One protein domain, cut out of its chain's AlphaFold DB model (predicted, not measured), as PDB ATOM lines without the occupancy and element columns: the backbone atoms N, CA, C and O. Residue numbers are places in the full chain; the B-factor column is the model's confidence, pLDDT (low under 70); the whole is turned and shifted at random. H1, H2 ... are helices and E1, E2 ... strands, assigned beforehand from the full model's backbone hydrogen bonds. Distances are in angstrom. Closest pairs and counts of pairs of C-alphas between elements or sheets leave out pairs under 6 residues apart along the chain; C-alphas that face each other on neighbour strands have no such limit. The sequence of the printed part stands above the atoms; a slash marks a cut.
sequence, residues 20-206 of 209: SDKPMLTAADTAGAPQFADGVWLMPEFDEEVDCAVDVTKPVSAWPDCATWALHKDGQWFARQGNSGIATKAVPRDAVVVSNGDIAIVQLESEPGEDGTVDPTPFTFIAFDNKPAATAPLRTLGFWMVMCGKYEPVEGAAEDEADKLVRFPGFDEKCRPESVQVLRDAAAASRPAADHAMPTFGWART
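AT A GLANCE: This is residues 20 to 206 of the 209 residues of an uncharacterized protein of Sphingopyxis sp. HIX (UniProt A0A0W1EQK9). What shape appears? Little structure is regular: a nine-stranded sheet curls like part of a barrel, H2 packs on it, and hairpin E9-E10 forms one end. What builds it? H1, E1 to E10, H2 and E11, mostly strand, hold only 70 of 187 printed residues. The antiparallel sheet runs E4-E3-E2-E1-E11-E8-E7-E6-E5; the whole is compact, spanning 54 by 42 by 41 A, radius of gyration of the C-alphas 18.0 A.

IN THESE COORDINATES: What starts? H1, residues 27-30, starts at C-alpha 27 (239.218, 235.432, 236.472). What follows? Next come E1, 39-42, E2, 69-73, E3, 76-80, E4, 88-90, E5, 96-98, E6, 103-109, E7, 123-129, E8, 140-145, E9, 149-153, E10, 163-167, H2, 180-189, and E11, 200-205, ending at C-alpha 205 (241.065, 205.833, 236.210).

HOW THE PARTS SIT: What joins the sheet? Among its antiparallel neighbours, E1 and E11 have N 42 and O 202 within hydrogen-bond range, 2.8 A. And helices? H2, its O i to N i+4 pairs within hydrogen-bond range, is on the sheet at a height of 8.8 A and only just over E7 alone, on which 4 of its C-alphas fall and 2 on E6; the closest C-alphas of H2 and E7 are those of Ala 187 and Ala 127, 6.0 A; H1 only grazes the sheet.

THE WHOLE: Which links are long? Long links follow E1, E6 and E10; the printed part has no cut. Where is pLDDT low? Residues 132-134 and 161 are under 70.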
ATOM      1  N   SER A  20     221.759 231.855 238.063       96.06
ATOM      2  CA  SER A  20     222.057 233.128 237.405       96.06
ATOM      3  C   SER A  20     221.732 233.103 235.918       96.06
ATOM      4  O   SER A  20     221.767 232.059 235.275       96.06
ATOM      5  N   ASP A  21     221.425 234.278 235.372       94.56
ATOM      6  CA  ASP A  21     221.231 234.511 233.936       94.56
ATOM      7  C   ASP A  21     222.546 234.844 233.209       94.56
ATOM      8  O   ASP A  21     222.580 234.972 231.986       94.56
ATOM      9  N   LYS A  22     223.645 234.982 233.956       94.69
ATOM     10  CA  LYS A  22     224.975 235.305 233.438       94.69
ATOM     11  C   LYS A  22     226.072 234.644 234.279       94.69
ATOM     12  O   LYS A  22     225.855 234.392 235.466       94.69
ATOM     13  N   PRO A  23     227.280 234.456 233.722       96.12
ATOM     14  CA  PRO A  23     228.428 234.031 234.509       96.12
ATOM     15  C   PRO A  23     228.669 234.982 235.686       96.12
ATOM     16  O   PRO A  23     228.695 236.204 235.516       96.12
ATOM     17  N   MET A  24     228.854 234.421 236.878       97.12
ATOM     18  CA  MET A  24     229.136 235.180 238.096       97.12
ATOM     19  C   MET A  24     230.607 235.127 238.486       97.12
ATOM     20  O   MET A  24     231.134 236.119 238.985       97.12
ATOM     21  N   LEU A  25     231.276 233.996 238.256       97.31
ATOM     22  CA  LEU A  25     232.687 233.835 238.595       97.31
ATOM     23  C   LEU A  25     233.586 234.530 237.568       97.31
ATOM     24  O   LEU A  25     233.440 234.351 236.359       97.31
ATOM     25  N   THR A  26     234.545 235.308 238.062       95.62
ATOM     26  CA  THR A  26     235.510 236.044 237.236       95.62
ATOM     27  C   THR A  26     236.891 235.387 237.257       95.62
ATOM     28  O   THR A  26     237.164 234.497 238.058       95.62
ATOM     29  N   ALA A  27     237.822 235.880 236.434       95.19
ATOM     30  CA  ALA A  27     239.218 235.432 236.472       95.19
ATOM     31  C   ALA A  27     239.891 235.629 237.847       95.19
ATOM     32  O   ALA A  27     240.805 234.886 238.197       95.19
ATOM     33  N   ALA A  28     239.453 236.617 238.635       96.19
ATOM     34  CA  ALA A  28     239.958 236.812 239.991       96.19
ATOM     35  C   ALA A  28     239.474 235.703 240.938       96.19
ATOM     36  O   ALA A  28     240.231 235.257 241.797       96.19
ATOM     37  N   ASP A  29     238.243 235.223 240.749       96.56
ATOM     38  CA  ASP A  29     237.664 234.148 241.553       96.56
ATOM     39  C   ASP A  29     238.282 232.789 241.248       96.56
ATOM     40  O   ASP A  29     238.358 231.952 242.142       96.56
ATOM     41  N   THR A  30     238.709 232.557 240.006       95.00
ATOM     42  CA  THR A  30     239.286 231.281 239.557       95.00
ATOM     43  C   THR A  30     240.799 231.205 239.760       95.00
ATOM     44  O   THR A  30     241.399 230.135 239.632       95.00
ATOM     45  N   ALA A  31     241.445 232.323 240.099       94.06
ATOM     46  CA  ALA A  31     242.880 232.372 240.327       94.06
ATOM     47  C   ALA A  31     243.284 231.457 241.496       94.06
ATOM     48  O   ALA A  31     242.926 231.686 242.653       94.06
ATOM     49  N   GLY A  32     244.058 230.411 241.188       91.56
ATOM     50  CA  GLY A  32     244.478 229.404 242.166       91.56
ATOM     51  C   GLY A  32     243.398 228.377 242.515       91.56
ATOM     52  O   GLY A  32     243.540 227.689 243.522       91.56
ATOM     53  N   ALA A  33     242.331 228.273 241.716       94.00
ATOM     54  CA  ALA A  33     241.319 227.241 241.884       94.00
ATOM     55  C   ALA A  33     241.933 225.830 241.817       94.00
ATOM     56  O   ALA A  33     242.883 225.598 241.050       94.00
ATOM     57  N   PRO A  34     241.398 224.878 242.601       92.75
ATOM     58  CA  PRO A  34     241.882 223.507 242.586       92.75
ATOM     59  C   PRO A  34     241.722 222.888 241.195       92.75
ATOM     60  O   PRO A  34     240.782 223.182 240.458       92.75
ATOM     61  N   GLN A  35     242.670 222.028 240.838       93.00
ATOM     62  CA  GLN A  35     242.682 221.333 239.554       93.00
ATOM     63  C   GLN A  35     242.089 219.937 239.719       93.00
ATOM     64  O   GLN A  35     242.330 219.292 240.735       93.00
ATOM     65  N   PHE A  36     241.366 219.441 238.721       94.12
ATOM     66  CA  PHE A  36     240.899 218.056 238.693       94.12
ATOM     67  C   PHE A  36     241.975 217.160 238.085       94.12
ATOM     68  O   PHE A  36     242.675 217.557 237.154       94.12
ATOM     69  N   ALA A  37     242.140 215.953 238.624       95.75
ATOM     70  CA  ALA A  37     242.981 214.949 237.994       95.75
ATOM     71  C   ALA A  37     242.415 214.568 236.623       95.75
ATOM     72  O   ALA A  37     241.219 214.302 236.484       95.75
ATOM     73  N   ASP A  38     243.294 214.474 235.631       97.25
ATOM     74  CA  ASP A  38     242.932 213.932 234.328       97.25
ATOM     75  C   ASP A  38     242.567 212.450 234.436       97.25
ATOM     76  O   ASP A  38     243.216 211.664 235.140       97.25
ATOM     77  N   GLY A  39     241.506 212.070 233.733       97.06
ATOM     78  CA  GLY A  39     240.955 210.727 233.743       97.06
ATOM     79  C   GLY A  39     239.433 210.699 233.780       97.06
ATOM     80  O   GLY A  39     238.753 211.712 233.622       97.06
ATOM     81  N   VAL A  40     238.905 209.496 233.959       97.44
ATOM     82  CA  VAL A  40     237.473 209.220 234.040       97.44
ATOM     83  C   VAL A  40     237.005 209.472 235.465       97.44
ATOM     84  O   VAL A  40     237.570 208.926 236.414       97.44
ATOM     85  N   TRP A  41     235.962 210.277 235.593       97.25
ATOM     86  CA  TRP A  41     235.282 210.607 236.833       97.25
ATOM     87  C   TRP A  41     233.905 209.961 236.847       97.25
ATOM     88  O   TRP A  41     233.104 210.193 235.945       97.25
ATOM     89  N   LEU A  42     233.643 209.165 237.876       95.38
ATOM     90  CA  LEU A  42     232.331 208.613 238.162       95.38
ATOM     91  C   LEU A  42     231.514 209.663 238.922       95.38
ATOM     92  O   LEU A  42     231.985 210.225 239.917       95.38
ATOM     93  N   MET A  43     230.323 209.951 238.413       92.44
ATOM     94  CA  MET A  43     229.357 210.850 239.034       92.44
ATOM     95  C   MET A  43     228.475 210.039 239.990       92.44
ATOM     96  O   MET A  43     228.253 208.852 239.733       92.44
ATOM     97  N   PRO A  44     227.988 210.637 241.087       87.75
ATOM     98  CA  PRO A  44     227.088 209.939 241.991       87.75
ATOM     99  C   PRO A  44     225.790 209.573 241.268       87.75
ATOM    100  O   PRO A  44     225.314 210.299 240.393       87.75
ATOM    101  N   GLU A  45     225.208 208.457 241.678       81.69
ATOM    102  CA  GLU A  45     223.835 208.112 241.348       81.69
ATOM    103  C   GLU A  45     222.899 208.943 242.230       81.69
ATOM    104  O   GLU A  45     223.061 208.992 243.450       81.69
ATOM    105  N   PHE A  46     221.967 209.659 241.603       76.69
ATOM    106  CA  PHE A  46     220.961 210.462 242.308       76.69
ATOM    107  C   PHE A  46     219.616 209.737 242.435       76.69
ATOM    108  O   PHE A  46     218.719 210.245 243.101       76.69
ATOM    109  N   ASP A  47     219.472 208.587 241.776       78.31
ATOM    110  CA  ASP A  47     218.281 207.748 241.843       78.31
ATOM    111  C   ASP A  47     218.532 206.605 242.831       78.31
ATOM    112  O   ASP A  47     219.218 205.639 242.514       78.31
ATOM    113  N   GLU A  48     218.002 206.731 244.048       72.44
ATOM    114  CA  GLU A  48     218.176 205.726 245.107       72.44
ATOM    115  C   GLU A  48     217.514 204.373 244.778       72.44
ATOM    116  O   GLU A  48     217.776 203.379 245.460       72.44
ATOM    117  N   GLU A  49     216.647 204.310 243.759       73.88
ATOM    118  CA  GLU A  49     215.957 203.081 243.357       73.88
ATOM    119  C   GLU A  49     216.783 202.217 242.392       73.88
ATOM    120  O   GLU A  49     216.484 201.030 242.208       73.88
ATOM    121  N   VAL A  50     217.826 202.786 241.785       76.50
ATOM    122  CA  VAL A  50     218.729 202.083 240.879       76.50
ATOM    123  C   VAL A  50     220.018 201.773 241.642       76.50
ATOM    124  O   VAL A  50     220.620 202.640 242.257       76.50
ATOM    125  N   ASP A  51     220.421 200.502 241.665       81.19
ATOM    126  CA  ASP A  51     221.731 200.099 242.187       81.19
ATOM    127  C   ASP A  51     222.702 199.996 241.007       81.19
ATOM    128  O   ASP A  51     222.761 198.971 240.315       81.19
ATOM    129  N   CYS A  52     223.434 201.077 240.727       90.06
ATOM    130  CA  CYS A  52     224.409 201.109 239.647       90.06
ATOM    131  C   CYS A  52     225.817 200.720 240.116       90.06
ATOM    132  O   CYS A  52     226.754 201.524 240.157       90.06
ATOM    133  N   ALA A  53     226.005 199.440 240.434       91.19
ATOM    134  CA  ALA A  53     227.311 198.920 240.826       91.19
ATOM    135  C   ALA A  53     228.326 198.953 239.658       91.19
ATOM    136  O   ALA A  53     228.248 198.168 238.708       91.19
ATOM    137  N   VAL A  54     229.333 199.829 239.754       93.31
ATOM    138  CA  VAL A  54     230.419 199.959 238.765       93.31
ATOM    139  C   VAL A  54     231.693 199.256 239.238       93.31
ATOM    140  O   VAL A  54     232.309 199.644 240.231       93.31
ATOM    141  N   ASP A  55     232.159 198.259 238.480       94.69
ATOM    142  CA  ASP A  55     233.489 197.667 238.676       94.69
ATOM    143  C   ASP A  55     234.563 198.546 238.015       94.69
ATOM    144  O   ASP A  55     234.901 198.393 236.837       94.69
ATOM    145  N   VAL A  56     235.137 199.467 238.792       94.50
ATOM    146  CA  VAL A  56     236.178 200.402 238.327       94.50
ATOM    147  C   VAL A  56     237.489 199.718 237.908       94.50
ATOM    148  O   VAL A  56     238.358 200.368 237.326       94.50
ATOM    149  N   THR A  57     237.646 198.412 238.158       94.69
ATOM    150  CA  THR A  57     238.788 197.629 237.655       94.69
ATOM    151  C   THR A  57     238.619 197.226 236.188       94.69
ATOM    152  O   THR A  57     239.592 196.849 235.529       94.69
ATOM    153  N   LYS A  58     237.397 197.322 235.648       95.12
ATOM    154  CA  LYS A  58     237.087 197.059 234.242       95.12
ATOM    155  C   LYS A  58     237.256 198.315 233.376       95.12
ATOM    156  O   LYS A  58     237.194 199.435 233.888       95.12
ATOM    157  N   PRO A  59     237.509 198.144 232.064       94.44
ATOM    158  CA  PRO A  59     237.393 199.227 231.080       94.44
ATOM    159  C   PRO A  59     236.011 199.893 231.125       94.44
ATOM    160  O   PRO A  59     235.026 199.223 231.440       94.44
ATOM    161  N   VAL A  60     235.934 201.188 230.789       94.81
ATOM    162  CA  VAL A  60     234.666 201.949 230.804       94.81
ATOM    163  C   VAL A  60     233.665 201.351 229.821       94.81
ATOM    164  O   VAL A  60     232.469 201.320 230.092       94.81
ATOM    165  N   SER A  61     234.154 200.781 228.718       94.25
ATOM    166  CA  SER A  61     233.340 200.027 227.756       94.25
ATOM    167  C   SER A  61     232.602 198.810 228.341       94.25
ATOM    168  O   SER A  61     231.696 198.292 227.691       94.25
ATOM    169  N   ALA A  62     232.961 198.354 229.545       94.69
ATOM    170  CA  ALA A  62     232.308 197.255 230.255       94.69
ATOM    171  C   ALA A  62     231.485 197.709 231.476       94.69
ATOM    172  O   ALA A  62     230.966 196.860 232.201       94.69
ATOM    173  N   TRP A  63     231.390 199.014 231.740       93.94
ATOM    174  CA  TRP A  63     230.549 199.546 232.811       93.94
ATOM    175  C   TRP A  63     229.062 199.456 232.434       93.94
ATOM    176  O   TRP A  63     228.733 199.487 231.245       93.94
ATOM    177  N   PRO A  64     228.155 199.322 233.419       92.88
ATOM    178  CA  PRO A  64     226.722 199.268 233.147       92.88
ATOM    179  C   PRO A  64     226.216 200.592 232.556       92.88
ATOM    180  O   PRO A  64     226.770 201.656 232.824       92.88
ATOM    181  N   ASP A  65     225.130 200.543 231.781       91.38
ATOM    182  CA  ASP A  65     224.595 201.730 231.097       91.38
ATOM    183  C   ASP A  65     224.128 202.832 232.061       91.38
ATOM    184  O   ASP A  65     224.238 204.010 231.719       91.38
ATOM    185  N   CYS A  66     223.692 202.466 233.274       90.88
ATOM    186  CA  CYS A  66     223.339 203.403 234.346       90.88
ATOM    187  C   CYS A  66     224.532 204.239 234.846       90.88
ATOM    188  O   CYS A  66     224.334 205.279 235.470       90.88
ATOM    189  N   ALA A  67     225.775 203.809 234.578       92.94
ATOM    190  CA  ALA A  67     226.955 204.483 235.091       92.94
ATOM    191  C   ALA A  67     227.075 205.869 234.454       92.94
ATOM    192  O   ALA A  67     227.316 206.012 233.248       92.94
ATOM    193  N   THR A  68     226.954 206.900 235.283       93.06
ATOM    194  CA  THR A  68     227.143 208.282 234.853       93.06
ATOM    195  C   THR A  68     228.597 208.673 235.071       93.06
ATOM    196  O   THR A  68     229.116 208.606 236.184       93.06
ATOM    197  N   TRP A  69     229.282 209.067 234.003       95.06
ATOM    198  CA  TRP A  69     230.692 209.429 234.061       95.06
ATOM    199  C   TRP A  69     231.032 210.564 233.096       95.06
ATOM    200  O   TRP A  69     230.349 210.798 232.097       95.06
ATOM    201  N   ALA A  70     232.131 211.247 233.397       95.75
ATOM    202  CA  ALA A  70     232.736 212.269 232.556       95.75
ATOM    203  C   ALA A  70     234.246 212.025 232.439       95.75
ATOM    204  O   ALA A  70     234.857 211.380 233.288       95.75
ATOM    205  N   LEU A  71     234.865 212.540 231.383       97.06
ATOM    206  CA  LEU A  71     236.315 212.539 231.216       97.06
ATOM    207  C   LEU A  71     236.837 213.957 231.463       97.06
ATOM    208  O   LEU A  71     236.348 214.906 230.858       97.06
ATOM    209  N   HIS A  72     237.849 214.096 232.312       96.69
ATOM    210  CA  HIS A  72     238.636 215.320 232.433       96.69
ATOM    211  C   HIS A  72     239.984 215.116 231.746       96.69
ATOM    212  O   HIS A  72     240.652 214.107 231.982       96.69
ATOM    213  N   LYS A  73     240.385 216.042 230.879       96.06
ATOM    214  CA  LYS A  73     241.668 215.973 230.176       96.06
ATOM    215  C   LYS A  73     242.157 217.365 229.806       96.06
ATOM    216  O   LYS A  73     241.403 218.129 229.208       96.06
ATOM    217  N   ASP A  74     243.420 217.669 230.108       93.75
ATOM    218  CA  ASP A  74     244.076 218.929 229.727       93.75
ATOM    219  C   ASP A  74     243.271 220.179 230.167       93.75
ATOM    220  O   ASP A  74     243.174 221.178 229.441       93.75
ATOM    221  N   GLY A  75     242.652 220.106 231.355       91.56
ATOM    222  CA  GLY A  75     241.824 221.177 231.924       91.56
ATOM    223  C   GLY A  75     240.452 221.348 231.265       91.56
ATOM    224  O   GLY A  75     239.876 222.433 231.328       91.56
ATOM    225  N   GLN A  76     239.948 220.322 230.577       95.19
ATOM    226  CA  GLN A  76     238.655 220.342 229.903       95.19
ATOM    227  C   GLN A  76     237.827 219.101 230.237       95.19
ATOM    228  O   GLN A  76     238.345 217.985 230.302       95.19
ATOM    229  N   TRP A  77     236.523 219.310 230.400       96.19
ATOM    230  CA  TRP A  77     235.550 218.248 230.611       96.19
ATOM    231  C   TRP A  77     234.974 217.733 229.294       96.19
ATOM    232  O   TRP A  77     234.763 218.479 228.336       96.19
ATOM    233  N   PHE A  78     234.684 216.441 229.275       96.00
ATOM    234  CA  PHE A  78     233.983 215.758 228.206       96.00
ATOM    235  C   PHE A  78     232.869 214.919 228.827       96.00
ATOM    236  O   PHE A  78     233.127 214.051 229.664       96.00
ATOM    237  N   ALA A  79     231.631 215.181 228.422       93.25
ATOM    238  CA  ALA A  79     230.475 214.417 228.862       93.25
ATOM    239  C   ALA A  79     230.335 213.152 228.010       93.25
ATOM    240  O   ALA A  79     230.662 213.157 226.816       93.25
ATOM    241  N   ARG A  80     229.815 212.074 228.600       93.44
ATOM    242  CA  ARG A  80     229.388 210.891 227.848       93.44
ATOM    243  C   ARG A  80     228.328 211.287 226.813       93.44
ATOM    244  O   ARG A  80     227.430 212.079 227.096       93.44
ATOM    245  N   GLN A  81     228.445 210.756 225.601       91.12
ATOM    246  CA  GLN A  81     227.478 210.962 224.530       91.12
ATOM    247  C   GLN A  81     226.536 209.754 224.443       91.12
ATOM    248  O   GLN A  81     226.949 208.672 224.035       91.12
ATOM    249  N   GLY A  82     225.262 209.965 224.779       86.06
ATOM    250  CA  GLY A  82     224.248 208.908 224.824       86.06
ATOM    251  C   GLY A  82     224.339 208.033 226.079       86.06
ATOM    252  O   GLY A  82     225.087 208.328 227.007       86.06
ATOM    253  N   ASN A  83     223.565 206.943 226.088       79.94
ATOM    254  CA  ASN A  83     223.380 206.088 227.270       79.94
ATOM    255  C   ASN A  83     224.231 204.807 227.250       79.94
ATOM    256  O   ASN A  83     224.202 204.048 228.211       79.94
ATOM    257  N   SER A  84     224.973 204.550 226.167       79.25
ATOM    258  CA  SER A  84     225.789 203.345 225.992       79.25
ATOM    259  C   SER A  84     227.149 203.664 225.365       79.25
ATOM    260  O   SER A  84     227.333 204.678 224.689       79.25
ATOM    261  N   GLY A  85     228.136 202.801 225.617       87.56
ATOM    262  CA  GLY A  85     229.489 202.938 225.069       87.56
ATOM    263  C   GLY A  85     230.316 204.087 225.662       87.56
ATOM    264  O   GLY A  85     230.024 204.598 226.746       87.56
ATOM    265  N   ILE A  86     231.378 204.453 224.932       91.56
ATOM    266  CA  ILE A  86     232.467 205.341 225.387       91.56
ATOM    267  C   ILE A  86     232.556 206.662 224.610       91.56
ATOM    268  O   ILE A  86     233.523 207.408 224.754       91.56
ATOM    269  N   ALA A  87     231.600 206.942 223.722       93.50
ATOM    270  CA  ALA A  87     231.617 208.185 222.963       93.50
ATOM    271  C   ALA A  87     231.528 209.379 223.923       93.50
ATOM    272  O   ALA A  87     230.783 209.345 224.904       93.50
ATOM    273  N   THR A  88     232.296 210.432 223.648       95.38
ATOM    274  CA  THR A  88     232.302 211.647 224.464       95.38
ATOM    275  C   THR A  88     232.109 212.881 223.601       95.38
ATOM    276  O   THR A  88     232.533 212.924 222.444       95.38
ATOM    277  N   LYS A  89     231.480 213.900 224.183       94.44
ATOM    278  CA  LYS A  89     231.371 215.244 223.619       94.44
ATOM    279  C   LYS A  89     232.127 216.222 224.505       94.44
ATOM    280  O   LYS A  89     232.078 216.121 225.728       94.44
ATOM    281  N   ALA A  90     232.837 217.161 223.889       95.00
ATOM    282  CA  ALA A  90     233.505 218.220 224.630       95.00
ATOM    283  C   ALA A  90     232.463 219.114 225.312       95.00
ATOM    284  O   ALA A  90     231.538 219.590 224.654       95.00
ATOM    285  N   VAL A  91     232.643 219.360 226.608       93.44
ATOM    286  CA  VAL A  91     231.908 220.397 227.332       93.44
ATOM    287  C   VAL A  91     232.620 221.731 227.060       93.44
ATOM    288  O   VAL A  91     233.863 221.764 227.086       93.44
ATOM    289  N   PRO A  92     231.892 222.820 226.745       91.69
ATOM    290  CA  PRO A  92     232.488 224.147 226.619       91.69
ATOM    291  C   PRO A  92     233.294 224.504 227.873       91.69
ATOM    292  O   PRO A  92     232.897 224.192 228.994       91.69
ATOM    293  N   ARG A  93     234.468 225.122 227.704       85.56
ATOM    294  CA  ARG A  93     235.380 225.386 228.838       85.56
ATOM    295  C   ARG A  93     234.805 226.382 229.842       85.56
ATOM    296  O   ARG A  93     235.169 226.357 231.008       85.56
ATOM    297  N   ASP A  94     233.944 227.263 229.370       87.94
ATOM    298  CA  ASP A  94     233.199 228.255 230.133       87.94
ATOM    299  C   ASP A  94     231.935 227.695 230.798       87.94
ATOM    300  O   ASP A  94     231.435 228.315 231.736       87.94
ATOM    301  N   ALA A  95     231.488 226.497 230.410       90.44
ATOM    302  CA  ALA A  95     230.338 225.845 231.029       90.44
ATOM    303  C   ALA A  95     230.653 225.219 232.398       90.44
ATOM    304  O   ALA A  95     229.733 224.931 233.157       90.44
ATOM    305  N   VAL A  96     231.930 225.009 232.746       94.12
ATOM    306  CA  VAL A  96     232.346 224.519 234.072       94.12
ATOM    307  C   VAL A  96     233.473 225.394 234.607       94.12
ATOM    308  O   VAL A  96     234.634 225.241 234.226       94.12
ATOM    309  N   VAL A  97     233.142 226.307 235.520       96.38
ATOM    310  CA  VAL A  97     234.099 227.261 236.104       96.38
ATOM    311  C   VAL A  97     234.210 227.032 237.602       96.38
ATOM    312  O   VAL A  97     233.205 227.002 238.302       96.38
ATOM    313  N   VAL A  98     235.436 226.898 238.109       96.38
ATOM    314  CA  VAL A  98     235.693 226.564 239.517       96.38
ATOM    315  C   VAL A  98     236.370 227.742 240.199       96.38
ATOM    316  O   VAL A  98     237.404 228.226 239.737       96.38
ATOM    317  N   SER A  99     235.800 228.208 241.306       96.81
ATOM    318  CA  SER A  99     236.407 229.249 242.124       96.81
ATOM    319  C   SER A  99     237.485 228.678 243.045       96.81
ATOM    320  O   SER A  99     237.404 227.547 243.519       96.81
ATOM    321  N   ASN A 100     238.444 229.512 243.413       93.56
ATOM    322  CA  ASN A 100     239.290 229.304 244.575       93.56
ATOM    323  C   ASN A 100     238.513 229.597 245.878       93.56
ATOM    324  O   ASN A 100     237.394 230.132 245.859       93.56
ATOM    325  N   GLY A 101     239.130 229.262 247.008       91.38
ATOM    326  CA  GLY A 101     238.624 229.467 248.357       91.38
ATOM    327  C   GLY A 101     238.688 228.196 249.194       91.38
ATOM    328  O   GLY A 101     238.927 227.104 248.687       91.38
ATOM    329  N   ASP A 102     238.445 228.371 250.489       92.75
ATOM    330  CA  ASP A 102     238.259 227.296 251.467       92.75
ATOM    331  C   ASP A 102     237.044 226.415 251.136       92.75
ATOM    332  O   ASP A 102     237.075 225.197 251.305       92.75
ATOM    333  N   ILE A 103     235.990 227.063 250.640       95.44
ATOM    334  CA  ILE A 103     234.864 226.451 249.947       95.44
ATOM    335  C   ILE A 103     234.981 226.910 248.498       95.44
ATOM    336  O   ILE A 103     234.923 228.112 248.215       95.44
ATOM    337  N   ALA A 104     235.198 225.960 247.601       96.50
ATOM    338  CA  ALA A 104     235.215 226.213 246.172       96.50
ATOM    339  C   ALA A 104     233.796 226.072 245.619       96.50
ATOM    340  O   ALA A 104     233.019 225.235 246.075       96.50
ATOM    341  N   ILE A 105     233.464 226.908 244.640       98.12
ATOM    342  CA  ILE A 105     232.173 226.919 243.957       98.12
ATOM    343  C   ILE A 105     232.415 226.513 242.515       98.12
ATOM    344  O   ILE A 105     233.285 227.079 241.854       98.12
ATOM    345  N   VAL A 106     231.638 225.555 242.028       97.25
ATOM    346  CA  VAL A 106     231.576 225.209 240.612       97.25
ATOM    347  C   VAL A 106     230.323 225.851 240.036       97.25
ATOM    348  O   VAL A 106     229.209 225.542 240.455       97.25
ATOM    349  N   GLN A 107     230.520 226.759 239.090       97.81
ATOM    350  CA  GLN A 107     229.474 227.290 238.231       97.81
ATOM    351  C   GLN A 107     229.308 226.349 237.038       97.81
ATOM    352  O   GLN A 107     230.282 226.081 236.330       97.81
ATOM    353  N   LEU A 108     228.083 225.873 236.838       95.19
ATOM    354  CA  LEU A 108     227.693 224.960 235.770       95.19
ATOM    355  C   LEU A 108     226.715 225.671 234.840       95.19
ATOM    356  O   LEU A 108     225.696 226.172 235.311       95.19
ATOM    357  N   GLU A 109     227.015 225.716 233.547       94.19
ATOM    358  CA  GLU A 109     226.087 226.183 232.516       94.19
ATOM    359  C   GLU A 109     225.300 225.000 231.945       94.19
ATOM    360  O   GLU A 109     225.879 224.013 231.485       94.19
ATOM    361  N   SER A 110     223.976 225.099 231.971       88.00
ATOM    362  CA  SER A 110     223.076 224.155 231.324       88.00
ATOM    363  C   SER A 110     223.222 224.245 229.808       88.00
ATOM    364  O   SER A 110     223.185 225.329 229.224       88.00
ATOM    365  N   GLU A 111     223.334 223.092 229.149       84.31
ATOM    366  CA  GLU A 111     223.197 223.037 227.696       84.31
ATOM    367  C   GLU A 111     221.764 223.441 227.287       84.31
ATOM    368  O   GLU A 111     220.818 223.193 228.043       84.31
ATOM    369  N   PRO A 112     221.569 224.029 226.093       83.25
ATOM    370  CA  PRO A 112     220.232 224.216 225.544       83.25
ATOM    371  C   PRO A 112     219.473 222.885 225.473       83.25
ATOM    372  O   PRO A 112     220.068 221.840 225.197       83.25
ATOM    373  N   GLY A 113     218.156 222.930 225.673       81.44
ATOM    374  CA  GLY A 113     217.288 221.768 225.498       81.44
ATOM    375  C   GLY A 113     217.365 221.195 224.078       81.44
ATOM    376  O   GLY A 113     217.805 221.864 223.142       81.44
ATOM    377  N   GLU A 114     216.907 219.953 223.888       82.44
ATOM    378  CA  GLU A 114     216.923 219.279 222.573       82.44
ATOM    379  C   GLU A 114     216.137 220.042 221.489       82.44
ATOM    380  O   GLU A 114     216.437 219.936 220.300       82.44
ATOM    381  N   ASP A 115     215.149 220.840 221.896       85.44
ATOM    382  CA  ASP A 115     214.357 221.729 221.041       85.44
ATOM    383  C   ASP A 115     215.018 223.103 220.799       85.44
ATOM    384  O   ASP A 115     214.441 223.973 220.143       85.44
ATOM    385  N   GLY A 116     216.235 223.297 221.310       82.81
ATOM    386  CA  GLY A 116     216.990 224.543 221.250       82.81
ATOM    387  C   GLY A 116     216.522 225.602 222.247       82.81
ATOM    388  O   GLY A 116     216.975 226.746 222.156       82.81
ATOM    389  N   THR A 117     215.623 225.269 223.180       82.38
ATOM    390  CA  THR A 117     215.224 226.209 224.231       82.38
ATOM    391  C   THR A 117     216.388 226.476 225.179       82.38
ATOM    392  O   THR A 117     217.097 225.572 225.615       82.38
ATOM    393  N   VAL A 118     216.609 227.756 225.478       78.25
ATOM    394  CA  VAL A 118     217.638 228.197 226.422       78.25
ATOM    395  C   VAL A 118     216.962 228.496 227.751       78.25
ATOM    396  O   VAL A 118     215.997 229.266 227.791       78.25
ATOM    397  N   ASP A 119     217.467 227.895 228.827       77.62
ATOM    398  CA  ASP A 119     217.040 228.219 230.187       77.62
ATOM    399  C   ASP A 119     217.318 229.713 230.454       77.62
ATOM    400  O   ASP A 119     218.440 230.171 230.223       77.62
ATOM    401  N   PRO A 120     216.332 230.512 230.908       76.50
ATOM    402  CA  PRO A 120     216.559 231.918 231.249       76.50
ATOM    403  C   PRO A 120     217.553 232.120 232.408       76.50
ATOM    404  O   PRO A 120     217.996 233.246 232.635       76.50
ATOM    405  N   THR A 121     217.882 231.064 233.147       81.00
ATOM    406  CA  THR A 121     218.861 231.016 234.231       81.00
ATOM    407  C   THR A 121     219.794 229.816 234.049       81.00
ATOM    408  O   THR A 121     219.749 228.874 234.839       81.00
ATOM    409  N   PRO A 122     220.646 229.813 233.006       87.69
ATOM    410  CA  PRO A 122     221.387 228.617 232.627       87.69
ATOM    411  C   PRO A 122     222.509 228.287 233.614       87.69
ATOM    412  O   PRO A 122     223.071 227.205 233.536       87.69
ATOM    413  N   PHE A 123     222.850 229.184 234.545       94.94
ATOM    414  CA  PHE A 123     223.917 228.944 235.507       94.94
ATOM    415  C   PHE A 123     223.368 228.430 236.833       94.94
ATOM    416  O   PHE A 123     222.586 229.115 237.491       94.94
ATOM    417  N   THR A 124     223.848 227.262 237.252       95.75
ATOM    418  CA  THR A 124     223.636 226.689 238.588       95.75
ATOM    419  C   THR A 124     224.966 226.565 239.323       95.75
ATOM    420  O   THR A 124     226.042 226.663 238.725       95.75
ATOM    421  N   PHE A 125     224.906 226.376 240.642       97.56
ATOM    422  CA  PHE A 125     226.102 226.345 241.478       97.56
ATOM    423  C   PHE A 125     226.103 225.149 242.423       97.56
ATOM    424  O   PHE A 125     225.159 224.931 243.186       97.56
ATOM    425  N   ILE A 126     227.219 224.425 242.423       97.31
ATOM    426  CA  ILE A 126     227.563 223.472 243.478       97.31
ATOM    427  C   ILE A 126     228.777 223.980 244.242       97.31
ATOM    428  O   ILE A 126     229.561 224.781 243.730       97.31
ATOM    429  N   ALA A 127     228.947 223.518 245.469       97.75
ATOM    430  CA  ALA A 127     230.087 223.862 246.297       97.75
ATOM    431  C   ALA A 127     230.711 222.618 246.918       97.75
ATOM    432  O   ALA A 127     230.060 221.585 247.061       97.75
ATOM    433  N   PHE A 128     231.987 222.728 247.268       96.56
ATOM    434  CA  PHE A 128     232.728 221.676 247.943       96.56
ATOM    435  C   PHE A 128     233.795 222.252 248.868       96.56
ATOM    436  O   PHE A 128     234.289 223.369 248.680       96.56
ATOM    437  N   ASP A 129     234.192 221.459 249.858       94.25
ATOM    438  CA  ASP A 129     235.325 221.791 250.711       94.25
ATOM    439  C   ASP A 129     236.644 221.602 249.971       94.25
ATOM    440  O   ASP A 129     236.990 220.501 249.547       94.25
ATOM    441  N   ASN A 130     237.432 222.667 249.893       88.38
ATOM    442  CA  ASN A 130     238.761 222.654 249.293       88.38
ATOM    443  C   ASN A 130     239.846 222.737 250.383       88.38
ATOM    444  O   ASN A 130     240.877 223.379 250.199       88.38
ATOM    445  N   LYS A 131     239.601 222.145 251.564       79.94
ATOM    446  CA  LYS A 131     240.536 222.154 252.702       79.94
ATOM    447  C   LYS A 131     241.182 220.787 252.957       79.94
ATOM    448  O   LYS A 131     240.454 219.817 253.153       79.94
ATOM    449  N   PRO A 132     242.520 220.725 253.112       62.78
ATOM    450  CA  PRO A 132     243.475 221.793 252.797       62.78
ATOM    451  C   PRO A 132     243.475 222.086 251.291       62.78
ATOM    452  O   PRO A 132     243.209 221.178 250.508       62.78
ATOM    453  N   ALA A 133     243.796 223.328 250.899       64.81
ATOM    454  CA  ALA A 133     243.904 223.697 249.487       64.81
ATOM    455  C   ALA A 133     244.873 222.731 248.803       64.81
ATOM    456  O   ALA A 133     246.068 222.698 249.118       64.81
ATOM    457  N   ALA A 134     244.331 221.880 247.936       63.12
ATOM    458  CA  ALA A 134     245.095 220.788 247.375       63.12
ATOM    459  C   ALA A 134     246.084 221.353 246.351       63.12
ATOM    460  O   ALA A 134     245.699 221.905 245.324       63.12
ATOM    461  N   THR A 135     247.383 221.207 246.618       72.50
ATOM    462  CA  THR A 135     248.418 221.454 245.599       72.50
ATOM    463  C   THR A 135     248.478 220.320 244.576       72.50
ATOM    464  O   THR A 135     249.043 220.483 243.499       72.50
ATOM    465  N   ALA A 136     247.931 219.154 244.928       85.19
ATOM    466  CA  ALA A 136     247.744 218.030 244.028       85.19
ATOM    467  C   ALA A 136     246.365 218.113 243.352       85.19
ATOM    468  O   ALA A 136     245.419 218.595 243.978       85.19
ATOM    469  N   PRO A 137     246.219 217.600 242.120       91.50
ATOM    470  CA  PRO A 137     244.915 217.505 241.486       91.50
ATOM    471  C   PRO A 137     243.925 216.671 242.314       91.50
ATOM    472  O   PRO A 137     244.276 215.601 242.823       91.50
ATOM    473  N   LEU A 138     242.688 217.154 242.418       93.75
ATOM    474  CA  LEU A 138     241.576 216.491 243.085       93.75
ATOM    475  C   LEU A 138     241.320 215.125 242.447       93.75
ATOM    476  O   LEU A 138     241.372 214.982 241.228       93.75
ATOM    477  N   ARG A 139     241.008 214.129 243.276       94.38
ATOM    478  CA  ARG A 139     240.568 212.786 242.846       94.38
ATOM    479  C   ARG A 139     239.236 212.363 243.453       94.38
ATOM    480  O   ARG A 139     238.679 211.341 243.079       94.38
ATOM    481  N   THR A 140     238.731 213.125 244.408       93.19
ATOM    482  CA  THR A 140     237.434 212.896 245.032       93.19
ATOM    483  C   THR A 140     236.872 214.248 245.418       93.19
ATOM    484  O   THR A 140     237.629 215.133 245.824       93.19
ATOM    485  N   LEU A 141     235.561 214.402 245.275       92.75
ATOM    486  CA  LEU A 141     234.848 215.623 245.593       92.75
ATOM    487  C   LEU A 141     233.513 215.289 246.252       92.75
ATOM    488  O   LEU A 141     232.607 214.822 245.570       92.75
ATOM    489  N   GLY A 142     233.385 215.541 247.553       94.94
ATOM    490  CA  GLY A 142     232.071 215.658 248.186       94.94
ATOM    491  C   GLY A 142     231.525 217.054 247.918       94.94
ATOM    492  O   GLY A 142     232.238 218.028 248.152       94.94
ATOM    493  N   PHE A 143     230.305 217.154 247.402       96.31
ATOM    494  CA  PHE A 143     229.715 218.435 247.021       96.31
ATOM    495  C   PHE A 143     228.287 218.569 247.540       96.31
ATOM    496  O   PHE A 143     227.643 217.595 247.925       96.31
ATOM    497  N   TRP A 144     227.790 219.798 247.524       96.75
ATOM    498  CA  TRP A 144     226.399 220.122 247.801       96.75
ATOM    499  C   TRP A 144     225.908 221.206 246.843       96.75
ATOM    500  O   TRP A 144     226.698 221.974 246.288       96.75
ATOM    501  N   MET A 145     224.593 221.272 246.649       96.25
ATOM    502  CA  MET A 145     223.962 222.352 245.892       96.25
ATOM    503  C   MET A 145     224.027 223.652 246.696       96.25
ATOM    504  O   MET A 145     223.779 223.656 247.905       96.25
ATOM    505  N   VAL A 146     224.331 224.773 246.041       98.00
ATOM    506  CA  VAL A 146     224.213 226.083 246.687       98.00
ATOM    507  C   VAL A 146     222.744 226.486 246.680       98.00
ATOM    508  O   VAL A 146     222.169 226.759 245.628       98.00
ATOM    509  N   MET A 147     222.125 226.521 247.856       97.44
ATOM    510  CA  MET A 147     220.728 226.910 248.031       97.44
ATOM    511  C   MET A 147     220.613 228.432 248.161       97.44
ATOM    512  O   MET A 147     221.504 229.094 248.690       97.44
ATOM    513  N   CYS A 148     219.495 229.004 247.724       97.19
ATOM    514  CA  CYS A 148     219.191 230.425 247.920       97.19
ATOM    515  C   CYS A 148     218.497 230.719 249.254       97.19
ATOM    516  O   CYS A 148     218.160 231.871 249.524       97.19
ATOM    517  N   GLY A 149     218.246 229.703 250.078       95.94
ATOM    518  CA  GLY A 149     217.553 229.833 251.351       95.94
ATOM    519  C   GLY A 149     217.456 228.517 252.110       95.94
ATOM    520  O   GLY A 149     218.046 227.511 251.720       95.94
ATOM    521  N   LYS A 150     216.680 228.536 253.192       93.81
ATOM    522  CA  LYS A 150     216.315 227.354 253.978       93.81
ATOM    523  C   LYS A 150     214.809 227.163 253.946       93.81
ATOM    524  O   LYS A 150     214.066 228.140 253.931       93.81
ATOM    525  N   TYR A 151     214.374 225.914 253.931       90.31
ATOM    526  CA  TYR A 151     212.973 225.580 254.140       90.31
ATOM    527  C   TYR A 151     212.692 225.609 255.642       90.31
ATOM    528  O   TYR A 151     213.395 224.961 256.418       90.31
ATOM    529  N   GLU A 152     211.728 226.431 256.045       90.25
ATOM    530  CA  GLU A 152     211.268 226.545 257.425       90.25
ATOM    531  C   GLU A 152     209.815 226.083 257.521       90.25
ATOM    532  O   GLU A 152     209.014 226.451 256.653       90.25
ATOM    533  N   PRO A 153     209.455 225.334 258.578       88.25
ATOM    534  CA  PRO A 153     208.103 224.843 258.727       88.25
ATOM    535  C   PRO A 153     207.118 225.999 258.926       88.25
ATOM    536  O   PRO A 153     207.375 226.938 259.686       88.25
ATOM    537  N   VAL A 154     205.962 225.920 258.277       87.12
ATOM    538  CA  VAL A 154     204.865 226.875 258.440       87.12
ATOM    539  C   VAL A 154     203.921 226.360 259.523       87.12
ATOM    540  O   VAL A 154     203.250 225.341 259.368       87.12
ATOM    541  N   GLU A 155     203.858 227.070 260.650       87.25
ATOM    542  CA  GLU A 155     203.009 226.676 261.776       87.25
ATOM    543  C   GLU A 155     201.524 226.639 261.372       87.25
ATOM    544  O   GLU A 155     200.958 227.633 260.916       87.25
ATOM    545  N   GLY A 156     200.888 225.477 261.558       85.62
ATOM    546  CA  GLY A 156     199.466 225.273 261.268       85.62
ATOM    547  C   GLY A 156     199.120 225.071 259.788       85.62
ATOM    548  O   GLY A 156     197.932 225.013 259.468       85.62
ATOM    549  N   ALA A 157     200.115 224.961 258.904       81.81
ATOM    550  CA  ALA A 157     199.898 224.630 257.501       81.81
ATOM    551  C   ALA A 157     199.468 223.167 257.311       81.81
ATOM    552  O   ALA A 157     199.760 222.292 258.133       81.81
ATOM    553  N   ALA A 158     198.752 222.910 256.215       79.00
ATOM    554  CA  ALA A 158     198.519 221.552 255.744       79.00
ATOM    555  C   ALA A 158     199.850 220.908 255.304       79.00
ATOM    556  O   ALA A 158     200.828 221.605 255.048       79.00
ATOM    557  N   GLU A 159     199.897 219.576 255.237       72.69
ATOM    558  CA  GLU A 159     201.120 218.807 254.947       72.69
ATOM    559  C   GLU A 159     201.782 219.199 253.608       72.69
ATOM    560  O   GLU A 159     203.001 219.149 253.481       72.69
ATOM    561  N   ASP A 160     201.000 219.663 252.632       71.19
ATOM    562  CA  ASP A 160     201.450 220.140 251.319       71.19
ATOM    563  C   ASP A 160     201.934 221.604 251.297       71.19
ATOM    564  O   ASP A 160     202.545 222.041 250.323       71.19
ATOM    565  N   GLU A 161     201.717 222.351 252.380       69.75
ATOM    566  CA  GLU A 161     202.218 223.715 252.610       69.75
ATOM    567  C   GLU A 161     203.189 223.768 253.802       69.75
ATOM    568  O   GLU A 161     203.488 224.843 254.329       69.75
ATOM    569  N   ALA A 162     203.664 222.598 254.245       73.00
ATOM    570  CA  ALA A 162     204.366 222.441 255.510       73.00
ATOM    571  C   ALA A 162     205.658 223.251 255.588       73.00
ATOM    572  O   ALA A 162     206.032 223.624 256.692       73.00
ATOM    573  N   ASP A 163     206.285 223.581 254.456       84.38
ATOM    574  CA  ASP A 163     207.551 224.303 254.415       84.38
ATOM    575  C   ASP A 163     207.509 225.534 253.506       84.38
ATOM    576  O   ASP A 163     207.038 225.509 252.366       84.38
ATOM    577  N   LYS A 164     208.099 226.628 253.988       88.38
ATOM    578  CA  LYS A 164     208.322 227.859 253.231       88.38
ATOM    579  C   LYS A 164     209.811 228.102 253.056       88.38
ATOM    580  O   LYS A 164     210.571 228.119 254.019       88.38
ATOM    581  N   LEU A 165     210.218 228.407 251.827       91.38
ATOM    582  CA  LEU A 165     211.572 228.875 251.555       91.38
ATOM    583  C   LEU A 165     211.788 230.287 252.127       91.38
ATOM    584  O   LEU A 165     211.228 231.274 251.637       91.38
ATOM    585  N   VAL A 166     212.657 230.387 253.126       94.00
ATOM    586  CA  VAL A 166     213.209 231.636 253.651       94.00
ATOM    587  C   VAL A 166     214.553 231.883 252.976       94.00
ATOM    588  O   VAL A 166     215.547 231.212 253.254       94.00
ATOM    589  N   ARG A 167     214.569 232.835 252.037       95.88
ATOM    590  CA  ARG A 167     215.765 233.171 251.253       95.88
ATOM    591  C   ARG A 167     216.851 233.802 252.121       95.88
ATOM    592  O   ARG A 167     216.563 234.576 253.033       95.88
ATOM    593  N   PHE A 168     218.103 233.509 251.790       97.62
ATOM    594  CA  PHE A 168     219.253 234.210 252.340       97.62
ATOM    595  C   PHE A 168     219.268 235.678 251.867       97.62
ATOM    596  O   PHE A 168     218.766 235.982 250.779       97.62
ATOM    597  N   PRO A 169     219.839 236.608 252.657       98.19
ATOM    598  CA  PRO A 169     219.993 238.000 252.237       98.19
ATOM    599  C   PRO A 169     220.750 238.129 250.907       98.19
ATOM    600  O   PRO A 169     221.728 237.423 250.680       98.19
ATOM    601  N   GLY A 170     220.309 239.050 250.044       97.75
ATOM    602  CA  GLY A 170     220.948 239.328 248.749       97.75
ATOM    603  C   GLY A 170     220.478 238.448 247.581       97.75
ATOM    604  O   GLY A 170     221.016 238.576 246.483       97.75
ATOM    605  N   PHE A 171     219.485 237.577 247.786       97.75
ATOM    606  CA  PHE A 171     218.811 236.838 246.712       97.75
ATOM    607  C   PHE A 171     217.492 237.495 246.306       97.75
ATOM    608  O   PHE A 171     216.731 237.964 247.156       97.75
ATOM    609  N   ASP A 172     217.188 237.476 245.010       95.44
ATOM    610  CA  ASP A 172     215.881 237.887 244.496       95.44
ATOM    611  C   ASP A 172     214.834 236.752 244.523       95.44
ATOM    612  O   ASP A 172     215.095 235.622 244.943       95.44
ATOM    613  N   GLU A 173     213.615 237.040 244.055       91.94
ATOM    614  CA  GLU A 173     212.516 236.064 244.015       91.94
ATOM    615  C   GLU A 173     212.810 234.840 243.133       91.94
ATOM    616  O   GLU A 173     212.244 233.771 243.365       91.94
ATOM    617  N   LYS A 174     213.718 234.972 242.163       91.69
ATOM    618  CA  LYS A 174     214.157 233.896 241.267       91.69
ATOM    619  C   LYS A 174     215.422 233.199 241.765       91.69
ATOM    620  O   LYS A 174     216.018 232.441 241.014       91.69
ATOM    621  N   CYS A 175     215.843 233.466 243.000       95.81
ATOM    622  CA  CYS A 175     217.053 232.898 243.577       95.81
ATOM    623  C   CYS A 175     218.340 233.261 242.826       95.81
ATOM    624  O   CYS A 175     219.313 232.505 242.828       95.81
ATOM    625  N   ARG A 176     218.385 234.484 242.285       96.31
ATOM    626  CA  ARG A 176     219.605 235.089 241.749       96.31
ATOM    627  C   ARG A 176     220.318 235.898 242.835       96.31
ATOM    628  O   ARG A 176     219.698 236.812 243.387       96.31
ATOM    629  N   PRO A 177     221.588 235.594 243.156       97.81
ATOM    630  CA  PRO A 177     222.355 236.385 244.108       97.81
ATOM    631  C   PRO A 177     222.828 237.697 243.472       97.81
ATOM    632  O   PRO A 177     223.274 237.731 242.326       97.81
ATOM    633  N   GLU A 178     222.787 238.791 244.230       98.00
ATOM    634  CA  GLU A 178     223.213 240.118 243.757       98.00
ATOM    635  C   GLU A 178     224.732 240.241 243.548       98.00
ATOM    636  O   GLU A 178     225.198 241.146 242.850       98.00
ATOM    637  N   SER A 179     225.524 239.344 244.147       97.94
ATOM    638  CA  SER A 179     226.985 239.347 244.052       97.94
ATOM    639  C   SER A 179     227.601 237.962 244.274       97.94
ATOM    640  O   SER A 179     226.982 237.065 244.846       97.94
ATOM    641  N   VAL A 180     228.869 237.801 243.874       97.94
ATOM    642  CA  VAL A 180     229.661 236.590 244.162       97.94
ATOM    643  C   VAL A 180     229.831 236.375 245.667       97.94
ATOM    644  O   VAL A 180     229.850 235.236 246.117       97.94
ATOM    645  N   GLN A 181     229.923 237.446 246.464       98.06
ATOM    646  CA  GLN A 181     230.032 237.303 247.915       98.06
ATOM    647  C   GLN A 181     228.764 236.680 248.508       98.06
ATOM    648  O   GLN A 181     228.867 235.733 249.279       98.06
ATOM    649  N   VAL A 182     227.582 237.129 248.073       98.50
ATOM    650  CA  VAL A 182     226.300 236.534 248.485       98.50
ATOM    651  C   VAL A 182     226.227 235.055 248.096       98.50
ATOM    652  O   VAL A 182     225.785 234.228 248.892       98.50
ATOM    653  N   LEU A 183     226.730 234.693 246.912       98.50
ATOM    654  CA  LEU A 183     226.826 233.295 246.490       98.50
ATOM    655  C   LEU A 183     227.777 232.475 247.387       98.50
ATOM    656  O   LEU A 183     227.463 231.337 247.730       98.50
ATOM    657  N   ARG A 184     228.917 233.039 247.807       98.31
ATOM    658  CA  ARG A 184     229.859 232.384 248.736       98.31
ATOM    659  C   ARG A 184     229.264 232.186 250.125       98.31
ATOM    660  O   ARG A 184     229.412 231.107 250.697       98.31
ATOM    661  N   ASP A 185     228.562 233.188 250.636       98.38
ATOM    662  CA  ASP A 185     227.891 233.104 251.931       98.38
ATOM    663  C   ASP A 185     226.780 232.041 251.894       98.38
ATOM    664  O   ASP A 185     226.665 231.222 252.808       98.38
ATOM    665  N   ALA A 186     226.025 231.973 250.793       98.38
ATOM    666  CA  ALA A 186     225.032 230.929 250.557       98.38
ATOM    667  C   ALA A 186     225.649 229.534 250.433       98.38
ATOM    668  O   ALA A 186     225.120 228.585 251.008       98.38
ATOM    669  N   ALA A 187     226.783 229.392 249.741       98.19
ATOM    670  CA  ALA A 187     227.499 228.124 249.645       98.19
ATOM    671  C   ALA A 187     227.901 227.613 251.034       98.19
ATOM    672  O   ALA A 187     227.690 226.442 251.343       98.19
ATOM    673  N   ALA A 188     228.398 228.497 251.905       97.81
ATOM    674  CA  ALA A 188     228.706 228.149 253.287       97.81
ATOM    675  C   ALA A 188     227.450 227.789 254.101       97.81
ATOM    676  O   ALA A 188     227.466 226.812 254.846       97.81
ATOM    677  N   ALA A 189     226.356 228.542 253.949       97.44
ATOM    678  CA  ALA A 189     225.110 228.331 254.692       97.44
ATOM    679  C   ALA A 189     224.312 227.094 254.244       97.44
ATOM    680  O   ALA A 189     223.515 226.572 255.028       97.44
ATOM    681  N   SER A 190     224.520 226.653 253.001       97.12
ATOM    682  CA  SER A 190     223.892 225.472 252.389       97.12
ATOM    683  C   SER A 190     224.647 224.180 252.672       97.12
ATOM    684  O   SER A 190     224.163 223.102 252.338       97.12
ATOM    685  N   ARG A 191     225.847 224.278 253.253       96.75
ATOM    686  CA  ARG A 191     226.672 223.117 253.554       96.75
ATOM    687  C   ARG A 191     225.922 222.178 254.511       96.75
ATOM    688  O   ARG A 191     225.515 222.633 255.585       96.75
ATOM    689  N   PRO A 192     225.768 220.889 254.161       94.62
ATOM    690  CA  PRO A 192     225.154 219.912 255.048       94.62
ATOM    691  C   PRO A 192     225.899 219.791 256.382       94.62
ATOM    692  O   PRO A 192     227.088 220.109 256.492       94.62
ATOM    693  N   ALA A 193     225.197 219.302 257.405       93.50
ATOM    694  CA  ALA A 193     225.828 218.933 258.666       93.50
ATOM    695  C   ALA A 193     226.895 217.845 258.436       93.50
ATOM    696  O   ALA A 193     226.810 217.063 257.492       93.50
ATOM    697  N   ALA A 194     227.919 217.798 259.292       90.81
ATOM    698  CA  ALA A 194     229.084 216.927 259.093       90.81
ATOM    699  C   ALA A 194     228.763 215.419 259.132       90.81
ATOM    700  O   ALA A 194     229.566 214.612 258.673       90.81
ATOM    701  N   ASP A 195     227.624 215.043 259.707       91.69
ATOM    702  CA  ASP A 195     227.096 213.679 259.775       91.69
ATOM    703  C   ASP A 195     226.208 213.310 258.577       91.69
ATOM    704  O   ASP A 195     225.847 212.143 258.420       91.69
ATOM    705  N   HIS A 196     225.885 214.271 257.709       91.94
ATOM    706  CA  HIS A 196     225.154 214.021 256.478       91.94
ATOM    707  C   HIS A 196     226.113 213.558 255.375       91.94
ATOM    708  O   HIS A 196     227.102 214.227 255.061       91.94
ATOM    709  N   ALA A 197     225.817 212.410 254.765       90.25
ATOM    710  CA  ALA A 197     226.595 211.908 253.642       90.25
ATOM    711  C   ALA A 197     226.407 212.831 252.431       90.25
ATOM    712  O   ALA A 197     225.290 213.045 251.970       90.25
ATOM    713  N   MET A 198     227.504 213.383 251.916       92.50
ATOM    714  CA  MET A 198     227.464 214.171 250.686       92.50
ATOM    715  C   MET A 198     227.552 213.251 249.466       92.50
ATOM    716  O   MET A 198     228.320 212.282 249.501       92.50
ATOM    717  N   PRO A 199     226.852 213.570 248.364       92.50
ATOM    718  CA  PRO A 199     227.123 212.929 247.088       92.50
ATOM    719  C   PRO A 199     228.586 213.178 246.694       92.50
ATOM    720  O   PRO A 199     229.153 214.245 246.960       92.50
ATOM    721  N   THR A 200     229.221 212.174 246.086       92.56
ATOM    722  CA  THR A 200     230.650 212.225 245.756       92.56
ATOM    723  C   THR A 200     230.909 211.985 244.277       92.56
ATOM    724  O   THR A 200     230.408 211.030 243.694       92.56
ATOM    725  N   PHE A 201     231.741 212.838 243.679       92.69
ATOM    726  CA  PHE A 201     232.399 212.550 242.408       92.69
ATOM    727  C   PHE A 201     233.745 211.895 242.690       92.69
ATOM    728  O   PHE A 201     234.531 212.399 243.499       92.69
ATOM    729  N   GLY A 202     234.034 210.795 242.005       94.81
ATOM    730  CA  GLY A 202     235.266 210.039 242.200       94.81
ATOM    731  C   GLY A 202     236.047 209.874 240.908       94.81
ATOM    732  O   GLY A 202     235.523 209.367 239.923       94.81
ATOM    733  N   TRP A 203     237.326 210.234 240.915       96.38
ATOM    734  CA  TRP A 203     238.264 209.815 239.883       96.38
ATOM    735  C   TRP A 203     238.412 208.293 239.943       96.38
ATOM    736  O   TRP A 203     238.784 207.737 240.976       96.38
ATOM    737  N   ALA A 204     238.131 207.623 238.831       96.06
ATOM    738  CA  ALA A 204     238.162 206.171 238.733       96.06
ATOM    739  C   ALA A 204     239.465 205.669 238.097       96.06
ATOM    740  O   ALA A 204     240.057 204.700 238.574       96.06
ATOM    741  N   ARG A 205     239.919 206.308 237.008       95.56
ATOM    742  CA  ARG A 205     241.065 205.833 236.210       95.56
ATOM    743  C   ARG A 205     241.627 206.897 235.273       95.56
ATOM    744  O   ARG A 205     240.940 207.842 234.918       95.56
ATOM    745  N   THR A 206     242.874 206.723 234.834       94.44
ATOM    746  CA  THR A 206     243.602 207.679 233.972       94.44
ATOM    747  C   THR A 206     243.122 207.711 232.522       94.44
ATOM    748  O   THR A 206     243.251 208.737 231.862       94.44
TER     749      THR A 206